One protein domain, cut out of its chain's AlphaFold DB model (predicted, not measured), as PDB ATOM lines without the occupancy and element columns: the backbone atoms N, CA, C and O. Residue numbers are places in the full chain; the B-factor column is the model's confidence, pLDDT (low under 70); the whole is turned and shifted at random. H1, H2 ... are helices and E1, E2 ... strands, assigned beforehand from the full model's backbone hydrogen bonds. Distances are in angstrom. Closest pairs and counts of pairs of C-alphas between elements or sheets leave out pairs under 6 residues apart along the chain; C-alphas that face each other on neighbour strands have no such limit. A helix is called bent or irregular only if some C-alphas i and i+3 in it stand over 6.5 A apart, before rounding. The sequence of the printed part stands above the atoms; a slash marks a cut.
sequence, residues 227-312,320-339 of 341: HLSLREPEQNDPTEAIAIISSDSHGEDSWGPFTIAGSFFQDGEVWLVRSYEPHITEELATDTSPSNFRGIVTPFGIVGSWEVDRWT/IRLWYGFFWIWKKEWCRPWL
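What this domain is: This is residues 227 to 312 and 320 to 339 of the 341 residues of the protein "F-box domain-containing protein" of Massarina eburnea CBS 473.64 (UniProt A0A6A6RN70). One strongly twisted antiparallel sheet of seven strands bends into an open trough, a half barrel that does not close, with the edge strands E2 and E7 staying apart. The short helix H1 lies off the sheet past the end of E7, and the long link of residues 277 to 290 loops out beyond E4 and E5. The printed part has 106 residues, with named elements in the order E1 E2 E3 E4 E5 E6 E7 H1, and its class is mostly strand. The branched sheet pairs E1 and E2 with E3, then E3 with E4, E4 with E5, E5 with E6 and E6 with E7. It is only just compact, close to loose, with a radius of gyration of the C-alphas of 15.1 A and spans of 43 by 42 by 28 A.

Where its parts are: After residues 227 to 240, which hold no named element, find C-alpha 241 at (207.539, 204.756, 227.712), where E1 begins and runs to residue 245. E2 is residues 250 to 253. E3, residues 256 to 265, is the longest strand at 28.8 A; look for its first C-alpha at (182.780, 191.962, 219.559). E4, residues 269 to 276, covers 23.4 A, E5, residues 291 to 298, 21.7 A, and E6, residues 301 to 307, 18.4 A. E7 is residues 326 to 329. H1, residues 332 to 339, ends at C-alpha 339 at (193.337, 178.336, 243.517).

How they stand to each other: Start at E3: E1 and E2 lie on one side of it, E4 on the other side. Its pairing is staggered, with E2 over residues 256 to 259 and with E1 over residues 262 to 265. Check N 242 and O 264, 2.8 A, for E1, and N 251 and O 258, 2.9 A, for E2. Residues 230 to 231 also pair, antiparallel, with residues 244 to 245 of E1. E2 to E6 form a meander, each strand the antiparallel neighbour of the one before, and each successive two are a hairpin. Look at N 261 and O 273, 2.9 A, for E3 and E4; N 272 and O 293, 2.8 A, for E4 and E5; N 296 and O 303, 2.8 A, for E5 and E6. E7 is antiparallel to E6 at 149 degrees, with N 302 and O 329 at 2.8 A. H1 is not on the sheet. It is irregular, C-alphas 334 and 337 being 7.4 A apart; 0 of 4 O i to N i+4 pairs are within hydrogen-bond range, against 4 of 5 O i to N i+3 pairs.

The domain as a whole: The C-alphas farthest apart, of Glu 282 and Pro 337, are 44.9 A apart. Residues 313 to 319 are not printed, and C-alphas 312 and 320 stand 13.3 A apart across that cut. The link from E4 to E5 is long, 14 residues. The mean pLDDT of the printed part is 79.7; look for values under 70 at residues 279 to 287, 307 to 312, 320 to 325 and 332 to 339.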
ATOM      1  N   HIS A 227     194.946 188.997 224.005       93.69
ATOM      2  CA  HIS A 227     196.315 188.808 223.549       93.69
ATOM      3  C   HIS A 227     197.046 190.153 223.534       93.69
ATOM      4  O   HIS A 227     196.691 191.039 222.761       93.69
ATOM      5  N   LEU A 228     198.078 190.298 224.371       93.25
ATOM      6  CA  LEU A 228     198.917 191.498 224.433       93.25
ATOM      7  C   LEU A 228     200.300 191.221 223.835       93.25
ATOM      8  O   LEU A 228     201.074 190.436 224.387       93.25
ATOM      9  N   SER A 229     200.614 191.910 222.743       95.56
ATOM     10  CA  SER A 229     201.929 191.938 222.107       95.56
ATOM     11  C   SER A 229     202.714 193.143 222.625       95.56
ATOM     12  O   SER A 229     202.322 194.292 222.423       95.56
ATOM     13  N   LEU A 230     203.836 192.889 223.301       95.31
ATOM     14  CA  LEU A 230     204.717 193.935 223.825       95.31
ATOM     15  C   LEU A 230     205.938 194.111 222.926       95.31
ATOM     16  O   LEU A 230     206.532 193.125 222.488       95.31
ATOM     17  N   ARG A 231     206.345 195.362 222.708       96.00
ATOM     18  CA  ARG A 231     207.603 195.716 222.042       96.00
ATOM     19  C   ARG A 231     208.353 196.793 222.817       96.00
ATOM     20  O   ARG A 231     207.754 197.552 223.581       96.00
ATOM     21  N   GLU A 232     209.661 196.865 222.599       96.00
ATOM     22  CA  GLU A 232     210.467 197.979 223.096       96.00
ATOM     23  C   GLU A 232     210.085 199.281 222.358       96.00
ATOM     24  O   GLU A 232     209.715 199.233 221.173       96.00
ATOM     25  N   PRO A 233     210.119 200.433 223.051       94.81
ATOM     26  CA  PRO A 233     209.942 201.739 222.421       94.81
ATOM     27  C   PRO A 233     211.064 201.982 221.403       94.81
ATOM     28  O   PRO A 233     212.219 201.617 221.634       94.81
ATOM     29  N   GLU A 234     210.740 202.583 220.259       93.50
ATOM     30  CA  GLU A 234     211.771 202.926 219.276       93.50
ATOM     31  C   GLU A 234     212.568 204.146 219.750       93.50
ATOM     32  O   GLU A 234     212.054 205.006 220.458       93.50
ATOM     33  N   GLN A 235     213.827 204.276 219.323       87.44
ATOM     34  CA  GLN A 235     214.713 205.372 219.754       87.44
ATOM     35  C   GLN A 235     214.183 206.780 219.395       87.44
ATOM     36  O   GLN A 235     214.682 207.774 219.915       87.44
ATOM     37  N   ASN A 236     213.178 206.854 218.517       85.31
ATOM     38  CA  ASN A 236     212.510 208.081 218.090       85.31
ATOM     39  C   ASN A 236     211.083 208.227 218.644       85.31
ATOM     40  O   ASN A 236     210.401 209.179 218.261       85.31
ATOM     41  N   ASP A 237     210.605 207.309 219.491       80.62
ATOM     42  CA  ASP A 237     209.291 207.470 220.104       80.62
ATOM     43  C   ASP A 237     209.345 208.670 221.067       80.62
ATOM     44  O   ASP A 237     210.204 208.726 221.948       80.62
ATOM     45  N   PRO A 238     208.445 209.656 220.923       74.06
ATOM     46  CA  PRO A 238     208.469 210.877 221.730       74.06
ATOM     47  C   PRO A 238     208.071 210.640 223.195       74.06
ATOM     48  O   PRO A 238     208.041 211.579 223.987       74.06
ATOM     49  N   THR A 239     207.715 209.409 223.557       75.25
ATOM     50  CA  THR A 239     207.221 209.038 224.881       75.25
ATOM     51  C   THR A 239     208.325 208.452 225.752       75.25
ATOM     52  O   THR A 239     209.040 207.555 225.317       75.25
ATOM     53  N   GLU A 240     208.366 208.845 227.029       91.12
ATOM     54  CA  GLU A 240     209.159 208.215 228.110       91.12
ATOM     55  C   GLU A 240     208.666 206.792 228.473       91.12
ATOM     56  O   GLU A 240     208.786 206.328 229.607       91.12
ATOM     57  N   ALA A 241     208.051 206.096 227.518       93.12
ATOM     58  CA  ALA A 241     207.539 204.756 227.712       93.12
ATOM     59  C   ALA A 241     208.702 203.766 227.861       93.12
ATOM     60  O   ALA A 241     209.699 203.858 227.154       93.12
ATOM     61  N   ILE A 242     208.552 202.788 228.753       95.81
ATOM     62  CA  ILE A 242     209.496 201.675 228.933       95.81
ATOM     63  C   ILE A 242     209.116 200.449 228.092       95.81
ATOM     64  O   ILE A 242     209.956 199.593 227.829       95.81
ATOM     65  N   ALA A 243     207.851 200.354 227.675       95.81
ATOM     66  CA  ALA A 243     207.336 199.312 226.793       95.81
ATOM     67  C   ALA A 243     206.083 199.811 226.065       95.81
ATOM     68  O   ALA A 243     205.312 200.597 226.616       95.81
ATOM     69  N   ILE A 244     205.858 199.314 224.851       96.44
ATOM     70  CA  ILE A 244     204.702 199.653 224.020       96.44
ATOM     71  C   ILE A 244     203.845 198.403 223.816       96.44
ATOM     72  O   ILE A 244     204.355 197.335 223.469       96.44
ATOM     73  N   ILE A 245     202.537 198.544 224.013       96.06
ATOM     74  CA  ILE A 245     201.534 197.560 223.605       96.06
ATOM     75  C   ILE A 245     201.240 197.826 222.139       96.06
ATOM     76  O   ILE A 245     200.705 198.874 221.767       96.06
ATOM     77  N   SER A 246     201.648 196.879 221.308       95.69
ATOM     78  CA  SER A 246     201.535 196.982 219.866       95.69
ATOM     79  C   SER A 246     200.078 196.842 219.418       95.69
ATOM     80  O   SER A 246     199.272 196.180 220.073       95.69
ATOM     81  N   SER A 247     199.742 197.474 218.294       94.00
ATOM     82  CA  SER A 247     198.384 197.536 217.740       94.00
ATOM     83  C   SER A 247     197.860 196.205 217.188       94.00
ATOM     84  O   SER A 247     196.686 196.113 216.844       94.00
ATOM     85  N   ASP A 248     198.705 195.176 217.112       95.62
ATOM     86  CA  ASP A 248     198.315 193.786 216.843       95.62
ATOM     87  C   ASP A 248     197.752 193.074 218.086       95.62
ATOM     88  O   ASP A 248     197.247 191.950 217.986       95.62
ATOM     89  N   SER A 249     197.821 193.708 219.261       96.12
ATOM     90  CA  SER A 249     197.157 193.203 220.460       96.12
ATOM     91  C   SER A 249     195.643 193.315 220.299       96.12
ATOM     92  O   SER A 249     195.117 194.337 219.854       96.12
ATOM     93  N   HIS A 250     194.931 192.258 220.669       95.88
ATOM     94  CA  HIS A 250     193.504 192.124 220.400       95.88
ATOM     95  C   HIS A 250     192.800 191.303 221.475       95.88
ATOM     96  O   HIS A 250     193.420 190.567 222.246       95.88
ATOM     97  N   GLY A 251     191.484 191.433 221.519       93.44
ATOM     98  CA  GLY A 251     190.596 190.654 222.361       93.44
ATOM     99  C   GLY A 251     189.201 190.618 221.760       93.44
ATOM    100  O   GLY A 251     188.955 191.135 220.671       93.44
ATOM    101  N   GLU A 252     188.284 190.001 222.481       91.31
ATOM    102  CA  GLU A 252     186.872 189.942 222.129       91.31
ATOM    103  C   GLU A 252     186.078 190.218 223.407       91.31
ATOM    104  O   GLU A 252     186.500 189.831 224.494       91.31
ATOM    105  N   ASP A 253     184.983 190.959 223.315       87.44
ATOM    106  CA  ASP A 253     184.038 191.128 224.419       87.44
ATOM    107  C   ASP A 253     182.598 191.043 223.897       87.44
ATOM    108  O   ASP A 253     182.366 190.687 222.742       87.44
ATOM    109  N   SER A 254     181.612 191.355 224.741       82.25
ATOM    110  CA  SER A 254     180.190 191.293 224.374       82.25
ATOM    111  C   SER A 254     179.808 192.199 223.198       82.25
ATOM    112  O   SER A 254     178.745 192.012 222.610       82.25
ATOM    113  N   TRP A 255     180.627 193.205 222.886       83.38
ATOM    114  CA  TRP A 255     180.434 194.091 221.742       83.38
ATOM    115  C   TRP A 255     181.113 193.552 220.487       83.38
ATOM    116  O   TRP A 255     180.698 193.907 219.391       83.38
ATOM    117  N   GLY A 256     182.100 192.668 220.637       89.06
ATOM    118  CA  GLY A 256     182.780 191.962 219.559       89.06
ATOM    119  C   GLY A 256     184.305 192.097 219.630       89.06
ATOM    120  O   GLY A 256     184.857 192.437 220.681       89.06
ATOM    121  N   PRO A 257     185.013 191.798 218.528       91.62
ATOM    122  CA  PRO A 257     186.464 191.886 218.480       91.62
ATOM    123  C   PRO A 257     186.944 193.337 218.594       91.62
ATOM    124  O   PRO A 257     186.410 194.254 217.960       91.62
ATOM    125  N   PHE A 258     187.997 193.538 219.381       93.12
ATOM    126  CA  PHE A 258     188.657 194.826 219.551       93.12
ATOM    127  C   PHE A 258     190.175 194.687 219.473       93.12
ATOM    128  O   PHE A 258     190.753 193.664 219.838       93.12
ATOM    129  N   THR A 259     190.831 195.762 219.050       95.75
ATOM    130  CA  THR A 259     192.275 195.953 219.203       95.75
ATOM    131  C   THR A 259     192.553 196.807 220.432       95.75
ATOM    132  O   THR A 259     191.726 197.630 220.840       95.75
ATOM    133  N   ILE A 260     193.711 196.595 221.051       95.62
ATOM    134  CA  ILE A 260     194.191 197.401 222.171       95.62
ATOM    135  C   ILE A 260     195.641 197.802 221.911       95.62
ATOM    136  O   ILE A 260     196.460 196.984 221.529       95.62
ATOM    137  N   ALA A 261     195.977 199.068 222.086       96.69
ATOM    138  CA  ALA A 261     197.341 199.572 221.964       96.69
ATOM    139  C   ALA A 261     197.652 200.447 223.173       96.69
ATOM    140  O   ALA A 261     196.742 200.801 223.918       96.69
ATOM    141  N   GLY A 262     198.911 200.795 223.405       95.75
ATOM    142  CA  GLY A 262     199.234 201.572 224.594       95.75
ATOM    143  C   GLY A 262     200.703 201.638 224.950       95.75
ATOM    144  O   GLY A 262     201.556 201.136 224.224       95.75
ATOM    145  N   SER A 263     200.978 202.221 226.108       96.31
ATOM    146  CA  SER A 263     202.330 202.451 226.608       96.31
ATOM    147  C   SER A 263     202.399 202.203 228.110       96.31
ATOM    148  O   SER A 263     201.481 202.559 228.846       96.31
ATOM    149  N   PHE A 264     203.505 201.610 228.552       94.81
ATOM    150  CA  PHE A 264     203.893 201.495 229.955       94.81
ATOM    151  C   PHE A 264     204.949 202.541 230.282       94.81
ATOM    152  O   PHE A 264     205.875 202.734 229.496       94.81
ATOM    153  N   PHE A 265     204.861 203.142 231.462       93.94
ATOM    154  CA  PHE A 265     205.781 204.174 231.933       93.94
ATOM    155  C   PHE A 265     206.604 203.696 233.131       93.94
ATOM    156  O   PHE A 265     206.300 202.685 233.771       93.94
ATOM    157  N   GLN A 266     207.697 204.407 233.414       89.81
ATOM    158  CA  GLN A 266     208.664 204.019 234.444       89.81
ATOM    159  C   GLN A 266     208.080 204.023 235.867       89.81
ATOM    160  O   GLN A 266     208.540 203.272 236.725       89.81
ATOM    161  N   ASP A 267     207.062 204.840 236.115       84.81
ATOM    162  CA  ASP A 267     206.324 204.922 237.379       84.81
ATOM    163  C   ASP A 267     205.245 203.833 237.532       84.81
ATOM    164  O   ASP A 267     204.536 203.795 238.538       84.81
ATOM    165  N   GLY A 268     205.137 202.924 236.559       86.00
ATOM    166  CA  GLY A 268     204.121 201.880 236.526       86.00
ATOM    167  C   GLY A 268     202.790 202.343 235.943       86.00
ATOM    168  O   GLY A 268     201.842 201.560 235.933       86.00
ATOM    169  N   GLU A 269     202.687 203.573 235.444       90.94
ATOM    170  CA  GLU A 269     201.496 204.029 234.742       90.94
ATOM    171  C   GLU A 269     201.328 203.313 233.391       90.94
ATOM    172  O   GLU A 269     202.299 202.918 232.739       90.94
ATOM    173  N   VAL A 270     200.075 203.108 232.976       93.12
ATOM    174  CA  VAL A 270     199.714 202.467 231.706       93.12
ATOM    175  C   VAL A 270     198.646 203.277 231.000       93.12
ATOM    176  O   VAL A 270     197.600 203.573 231.579       93.12
ATOM    177  N   TRP A 271     198.897 203.606 229.739       95.00
ATOM    178  CA  TRP A 271     197.921 204.252 228.864       95.00
ATOM    179  C   TRP A 271     197.496 203.244 227.819       95.00
ATOM    180  O   TRP A 271     198.354 202.692 227.138       95.00
ATOM    181  N   LEU A 272     196.196 202.990 227.700       95.00
ATOM    182  CA  LEU A 272     195.642 202.059 226.724       95.00
ATOM    183  C   LEU A 272     194.644 202.776 225.828       95.00
ATOM    184  O   LEU A 272     193.899 203.643 226.270       95.00
ATOM    185  N   VAL A 273     194.587 202.355 224.578       94.75
ATOM    186  CA  VAL A 273     193.614 202.783 223.587       94.75
ATOM    187  C   VAL A 273     192.951 201.527 223.054       94.75
ATOM    188  O   VAL A 273     193.636 200.652 222.528       94.75
ATOM    189  N   ARG A 274     191.631 201.417 223.206       93.19
ATOM    190  CA  ARG A 274     190.840 200.310 222.653       93.19
ATOM    191  C   ARG A 274     190.047 200.789 221.453       93.19
ATOM    192  O   ARG A 274     189.384 201.818 221.547       93.19
ATOM    193  N   SER A 275     190.033 199.992 220.395       92.94
ATOM    194  CA  SER A 275     189.283 200.283 219.174       92.94
ATOM    195  C   SER A 275     188.571 199.030 218.685       92.94
ATOM    196  O   SER A 275     189.203 197.987 218.528       92.94
ATOM    197  N   TYR A 276     187.271 199.127 218.422       90.56
ATOM    198  CA  TYR A 276     186.502 198.037 217.818       90.56
ATOM    199  C   TYR A 276     186.706 197.983 216.303       90.56
ATOM    200  O   TYR A 276     186.934 199.013 215.663       90.56
ATOM    201  N   GLU A 277     186.619 196.786 215.720       85.81
ATOM    202  CA  GLU A 277     186.671 196.652 214.265       85.81
ATOM    203  C   GLU A 277     185.429 197.290 213.605       85.81
ATOM    204  O   GLU A 277     184.312 197.117 214.099       85.81
ATOM    205  N   PRO A 278     185.568 197.983 212.456       79.50
ATOM    206  CA  PRO A 278     184.476 198.742 211.829       79.50
ATOM    207  C   PRO A 278     183.252 197.918 211.392       79.50
ATOM    208  O   PRO A 278     182.250 198.483 210.965       79.50
ATOM    209  N   HIS A 279     183.332 196.586 211.424       65.94
ATOM    210  CA  HIS A 279     182.334 195.688 210.838       65.94
ATOM    211  C   HIS A 279     181.185 195.311 211.782       65.94
ATOM    212  O   HIS A 279     180.280 194.575 211.381       65.94
ATOM    213  N   ILE A 280     181.180 195.825 213.011       62.28
ATOM    214  CA  ILE A 280     180.161 195.516 214.015       62.28
ATOM    215  C   ILE A 280     178.935 196.420 213.780       62.28
ATOM    216  O   ILE A 280     178.725 197.425 214.446       62.28
ATOM    217  N   THR A 281     178.142 196.036 212.773       50.31
ATOM    218  CA  THR A 281     176.744 196.420 212.471       50.31
ATOM    219  C   THR A 281     176.387 197.914 212.387       50.31
ATOM    220  O   THR A 281     176.387 198.646 213.373       50.31
ATOM    221  N   GLU A 282     175.918 198.327 211.201       58.28
ATOM    222  CA  GLU A 282     175.397 199.668 210.863       58.28
ATOM    223  C   GLU A 282     174.343 200.234 211.844       58.28
ATOM    224  O   GLU A 282     174.142 201.445 211.879       58.28
ATOM    225  N   GLU A 283     173.689 199.401 212.664       59.06
ATOM    226  CA  GLU A 283     172.653 199.824 213.622       59.06
ATOM    227  C   GLU A 283     173.184 200.357 214.969       59.06
ATOM    228  O   GLU A 283     172.445 201.055 215.663       59.06
ATOM    229  N   LEU A 284     174.448 200.104 215.334       56.84
ATOM    230  CA  LEU A 284     175.075 200.622 216.569       56.84
ATOM    231  C   LEU A 284     176.314 201.495 216.312       56.84
ATOM    232  O   LEU A 284     177.040 201.842 217.243       56.84
ATOM    233  N   ALA A 285     176.520 201.911 215.060       54.47
ATOM    234  CA  ALA A 285     177.691 202.635 214.555       54.47
ATOM    235  C   ALA A 285     177.930 204.044 215.148       54.47
ATOM    236  O   ALA A 285     178.677 204.838 214.580       54.47
ATOM    237  N   THR A 286     177.301 204.405 216.267       56.31
ATOM    238  CA  THR A 286     177.397 205.757 216.821       56.31
ATOM    239  C   THR A 286     178.658 206.023 217.635       56.31
ATOM    240  O   THR A 286     178.910 207.190 217.916       56.31
ATOM    241  N   ASP A 287     179.466 205.017 217.992       66.19
ATOM    242  CA  ASP A 287     180.715 205.293 218.715       66.19
ATOM    243  C   ASP A 287     181.812 204.235 218.504       66.19
ATOM    244  O   ASP A 287     182.207 203.512 219.414       66.19
ATOM    245  N   THR A 288     182.345 204.142 217.280       72.19
ATOM    246  CA  THR A 288     183.611 203.422 217.023       72.19
ATOM    247  C   THR A 288     184.833 204.250 217.432       72.19
ATOM    248  O   THR A 288     185.948 203.967 216.986       72.19
ATOM    249  N   SER A 289     184.644 205.321 218.208       82.88
ATOM    250  CA  SER A 289     185.747 206.171 218.630       82.88
ATOM    251  C   SER A 289     186.684 205.361 219.526       82.88
ATOM    252  O   SER A 289     186.217 204.654 220.428       82.88
ATOM    253  N   PRO A 290     188.004 205.452 219.305       88.81
ATOM    254  CA  PRO A 290     188.961 204.816 220.188       88.81
ATOM    255  C   PRO A 290     188.726 205.310 221.613       88.81
ATOM    256  O   PRO A 290     188.601 206.510 221.862       88.81
ATOM    257  N   SER A 291     188.639 204.377 222.551       88.25
ATOM    258  CA  SER A 291     188.417 204.702 223.951       88.25
ATOM    259  C   SER A 291     189.744 204.671 224.697       88.25
ATOM    260  O   SER A 291     190.461 203.669 224.641       88.25
ATOM    261  N   ASN A 292     190.057 205.754 225.404       91.12
ATOM    262  CA  ASN A 292     191.295 205.889 226.162       91.12
ATOM    263  C   ASN A 292     191.107 205.382 227.593       91.12
ATOM    264  O   ASN A 292     190.109 205.658 228.261       91.12
ATOM    265  N   PHE A 293     192.089 204.643 228.085       91.00
ATOM    266  CA  PHE A 293     192.123 204.129 229.440       91.00
ATOM    267  C   PHE A 293     193.440 204.509 230.086       91.00
ATOM    268  O   PHE A 293     194.500 204.451 229.462       91.00
ATOM    269  N   ARG A 294     193.360 204.804 231.378       91.69
ATOM    270  CA  ARG A 294     194.519 205.073 232.213       91.69
ATOM    271  C   ARG A 294     194.509 204.114 233.391       91.69
ATOM    272  O   ARG A 294     193.489 203.962 234.066       91.69
ATOM    273  N   GLY A 295     195.630 203.449 233.626       89.88
ATOM    274  CA  GLY A 295     195.778 202.470 234.693       89.88
ATOM    275  C   GLY A 295     197.166 202.460 235.312       89.88
ATOM    276  O   GLY A 295     198.043 203.225 234.927       89.88
ATOM    277  N   ILE A 296     197.339 201.577 236.290       87.31
ATOM    278  CA  ILE A 296     198.585 201.325 237.007       87.31
ATOM    279  C   ILE A 296     198.886 199.826 236.940       87.31
ATOM    280  O   ILE A 296     197.998 198.988 237.135       87.31
ATOM    281  N   VAL A 297     200.147 199.487 236.682       83.62
ATOM    282  CA  VAL A 297     200.669 198.129 236.819       83.62
ATOM    283  C   VAL A 297     200.756 197.771 238.295       83.62
ATOM    284  O   VAL A 297     201.357 198.466 239.108       83.62
ATOM    285  N   THR A 298     200.194 196.622 238.632       81.94
ATOM    286  CA  THR A 298     200.264 195.999 239.950       81.94
ATOM    287  C   THR A 298     200.904 194.616 239.813       81.94
ATOM    288  O   THR A 298     200.936 194.062 238.709       81.94
ATOM    289  N   PRO A 299     201.335 193.981 240.916       73.19
ATOM    290  CA  PRO A 299     201.810 192.596 240.879       73.19
ATOM    291  C   PRO A 299     200.787 191.577 240.336       73.19
ATOM    292  O   PRO A 299     201.161 190.453 240.016       73.19
ATOM    293  N   PHE A 300     199.505 191.953 240.238       71.44
ATOM    294  CA  PHE A 300     198.391 191.070 239.876       71.44
ATOM    295  C   PHE A 300     197.726 191.425 238.547       71.44
ATOM    296  O   PHE A 300     196.766 190.763 238.149       71.44
ATOM    297  N   GLY A 301     198.157 192.482 237.865       85.31
ATOM    298  CA  GLY A 301     197.355 193.029 236.780       85.31
ATOM    299  C   GLY A 301     197.638 194.476 236.461       85.31
ATOM    300  O   GLY A 301     198.422 195.141 237.128       85.31
ATOM    301  N   ILE A 302     196.908 194.969 235.476       87.94
ATOM    302  CA  ILE A 302     196.728 196.389 235.218       87.94
ATOM    303  C   ILE A 302     195.334 196.736 235.715       87.94
ATOM    304  O   ILE A 302     194.362 196.097 235.309       87.94
ATOM    305  N   VAL A 303     195.237 197.729 236.590       86.00
ATOM    306  CA  VAL A 303     193.957 198.241 237.095       86.00
ATOM    307  C   VAL A 303     193.838 199.709 236.739       86.00
ATOM    308  O   VAL A 303     194.817 200.449 236.830       86.00
ATOM    309  N   GLY A 304     192.657 200.151 236.332       88.25
ATOM    310  CA  GLY A 304     192.487 201.538 235.928       88.25
ATOM    311  C   GLY A 304     191.048 201.944 235.691       88.25
ATOM    312  O   GLY A 304     190.109 201.201 235.978       88.25
ATOM    313  N   SER A 305     190.889 203.149 235.159       82.62
ATOM    314  CA  SER A 305     189.597 203.730 234.816       82.62
ATOM    315  C   SER A 305     189.553 204.159 233.360       82.62
ATOM    316  O   SER A 305     190.576 204.479 232.751       82.62
ATOM    317  N   TRP A 306     188.340 204.203 232.821       80.69
ATOM    318  CA  TRP A 306     188.087 204.792 231.522       80.69
ATOM    319  C   TRP A 306     188.220 206.306 231.605       80.69
ATOM    320  O   TRP A 306     187.554 206.950 232.421       80.69
ATOM    321  N   GLU A 307     189.090 206.873 230.775       69.56
ATOM    322  CA  GLU A 307     189.224 208.314 230.663       69.56
ATOM    323  C   GLU A 307     188.445 208.745 229.423       69.56
ATOM    324  O   GLU A 307     188.893 208.592 228.288       69.56
ATOM    325  N   VAL A 308     187.233 209.265 229.641       60.59
ATOM    326  CA  VAL A 308     186.552 210.029 228.595       60.59
ATOM    327  C   VAL A 308     187.420 211.249 228.370       60.59
ATOM    328  O   VAL A 308     187.528 212.093 229.263       60.59
ATOM    329  N   ASP A 309     188.076 211.290 227.215       57.78
ATOM    330  CA  ASP A 309     188.994 212.348 226.835       57.78
ATOM    331  C   ASP A 309     188.285 213.703 226.979       57.78
ATOM    332  O   ASP A 309     187.459 214.104 226.156       57.78
ATOM    333  N   ARG A 310     188.537 214.393 228.100       51.84
ATOM    334  CA  ARG A 310     187.844 215.644 228.455       51.84
ATOM    335  C   ARG A 310     188.187 216.777 227.489       51.84
ATOM    336  O   ARG A 310     187.572 217.840 227.572       51.84
ATOM    337  N   TRP A 311     189.163 216.573 226.608       49.34
ATOM    338  CA  TRP A 311     189.767 217.624 225.805       49.34
ATOM    339  C   TRP A 311     189.177 217.765 224.402       49.34
ATOM    340  O   TRP A 311     189.316 218.831 223.806       49.34
ATOM    341  N   THR A 312     188.475 216.761 223.871       51.19
ATOM    342  CA  THR A 312     188.127 216.744 222.439       51.19
ATOM    343  C   THR A 312     186.751 217.305 222.077       51.19
ATOM    344  O   THR A 312     186.479 217.477 220.892       51.19
ATOM    345  N   ILE A 320     176.795 214.698 229.815       47.22
ATOM    346  CA  ILE A 320     177.673 213.525 229.947       47.22
ATOM    347  C   ILE A 320     177.332 212.907 231.304       47.22
ATOM    348  O   ILE A 320     177.824 213.338 232.348       47.22
ATOM    349  N   ARG A 321     176.417 211.926 231.307       43.78
ATOM    350  CA  ARG A 321     176.405 210.919 232.368       43.78
ATOM    351  C   ARG A 321     177.848 210.449 232.441       43.78
ATOM    352  O   ARG A 321     178.413 210.057 231.428       43.78
ATOM    353  N   LEU A 322     178.467 210.608 233.596       47.19
ATOM    354  CA  LEU A 322     179.854 210.245 233.790       47.19
ATOM    355  C   LEU A 322     179.934 208.719 233.731       47.19
ATOM    356  O   LEU A 322     179.698 208.050 234.733       47.19
ATOM    357  N   TRP A 323     180.168 208.167 232.543       52.66
ATOM    358  CA  TRP A 323     180.407 206.740 232.355       52.66
ATOM    359  C   TRP A 323     181.838 206.469 232.818       52.66
ATOM    360  O   TRP A 323     182.755 206.285 232.027       52.66
ATOM    361  N   TYR A 324     182.045 206.539 234.132       60.56
ATOM    362  CA  TYR A 324     183.279 206.095 234.754       60.56
ATOM    363  C   TYR A 324     183.221 204.574 234.843       60.56
ATOM    364  O   TYR A 324     182.607 204.016 235.748       60.56
ATOM    365  N   GLY A 325     183.815 203.909 233.856       68.62
ATOM    366  CA  GLY A 325     184.109 202.483 233.928       68.62
ATOM    367  C   GLY A 325     185.450 202.252 234.617       68.62
ATOM    368  O   GLY A 325     186.368 203.061 234.479       68.62
ATOM    369  N   PHE A 326     185.577 201.142 235.334       76.50
ATOM    370  CA  PHE A 326     186.869 200.611 235.768       76.50
ATOM    371  C   PHE A 326     187.194 199.376 234.939       76.50
ATOM    372  O   PHE A 326     186.290 198.673 234.492       76.50
ATOM    373  N   PHE A 327     188.479 199.111 234.736       81.94
ATOM    374  CA  PHE A 327     188.929 197.902 234.063       81.94
ATOM    375  C   PHE A 327     190.011 197.208 234.880       81.94
ATOM    376  O   PHE A 327     190.766 197.840 235.628       81.94
ATOM    377  N   TRP A 328     190.091 195.894 234.699       83.62
ATOM    378  CA  TRP A 328     191.153 195.077 235.252       83.62
ATOM    379  C   TRP A 328     191.593 194.055 234.209       83.62
ATOM    380  O   TRP A 328     190.795 193.261 233.720       83.62
ATOM    381  N   ILE A 329     192.878 194.090 233.870       86.25
ATOM    382  CA  ILE A 329     193.540 193.080 233.050       86.25
ATOM    383  C   ILE A 329     194.436 192.270 233.979       86.25
ATOM    384  O   ILE A 329     195.345 192.825 234.590       86.25
ATOM    385  N   TRP A 330     194.217 190.964 234.080       82.38
ATOM    386  CA  TRP A 330     195.075 190.065 234.854       82.38
ATOM    387  C   TRP A 330     195.468 188.849 234.023       82.38
ATOM    388  O   TRP A 330     194.750 188.435 233.111       82.38
ATOM    389  N   LYS A 331     196.607 188.232 234.352       71.44
ATOM    390  CA  LYS A 331     196.954 186.927 233.787       71.44
ATOM    391  C   LYS A 331     196.405 185.814 234.663       71.44
ATOM    392  O   LYS A 331     196.627 185.793 235.869       71.44
ATOM    393  N   LYS A 332     195.768 184.819 234.041       65.69
ATOM    394  CA  LYS A 332     195.247 183.628 234.736       65.69
ATOM    395  C   LYS A 332     196.318 182.909 235.568       65.69
ATOM    396  O   LYS A 332     196.031 182.407 236.649       65.69
ATOM    397  N   GLU A 333     197.554 182.871 235.078       64.69
ATOM    398  CA  GLU A 333     198.692 182.268 235.783       64.69
ATOM    399  C   GLU A 333     199.102 183.007 237.062       64.69
ATOM    400  O   GLU A 333     199.612 182.367 237.977       64.69
ATOM    401  N   TRP A 334     198.802 184.302 237.187       62.03
ATOM    402  CA  TRP A 334     199.055 185.070 238.413       62.03
ATOM    403  C   TRP A 334     198.088 184.707 239.546       62.03
ATOM    404  O   TRP A 334     198.409 184.882 240.718       62.03
ATOM    405  N   CYS A 335     196.937 184.122 239.210       52.12
ATOM    406  CA  CYS A 335     195.936 183.675 240.178       52.12
ATOM    407  C   CYS A 335     196.098 182.199 240.587       52.12
ATOM    408  O   CYS A 335     195.465 181.764 241.543       52.12
ATOM    409  N   ARG A 336     196.925 181.406 239.882       43.94
ATOM    410  CA  ARG A 336     197.026 179.946 240.099       43.94
ATOM    411  C   ARG A 336     197.503 179.512 241.491       43.94
ATOM    412  O   ARG A 336     196.877 178.600 242.021       43.94
ATOM    413  N   PRO A 337     198.527 180.127 242.119       46.69
ATOM    414  CA  PRO A 337     198.991 179.689 243.441       46.69
ATOM    415  C   PRO A 337     197.905 179.738 244.527       46.69
ATOM    416  O   PRO A 337     197.994 179.024 245.519       46.69
ATOM    417  N   TRP A 338     196.873 180.560 244.320       41.66
ATOM    418  CA  TRP A 338     195.773 180.790 245.253       41.66
ATOM    419  C   TRP A 338     194.565 179.870 245.033       41.66
ATOM    420  O   TRP A 338     193.707 179.796 245.900       41.66
ATOM    421  N   LEU A 339     194.471 179.203 243.878       35.97
ATOM    422  CA  LEU A 339     193.337 178.336 243.517       35.97
ATOM    423  C   LEU A 339     193.608 176.846 243.777       35.97
ATOM    424  O   LEU A 339     192.689 176.035 243.694       35.97
TER     425      LEU A 339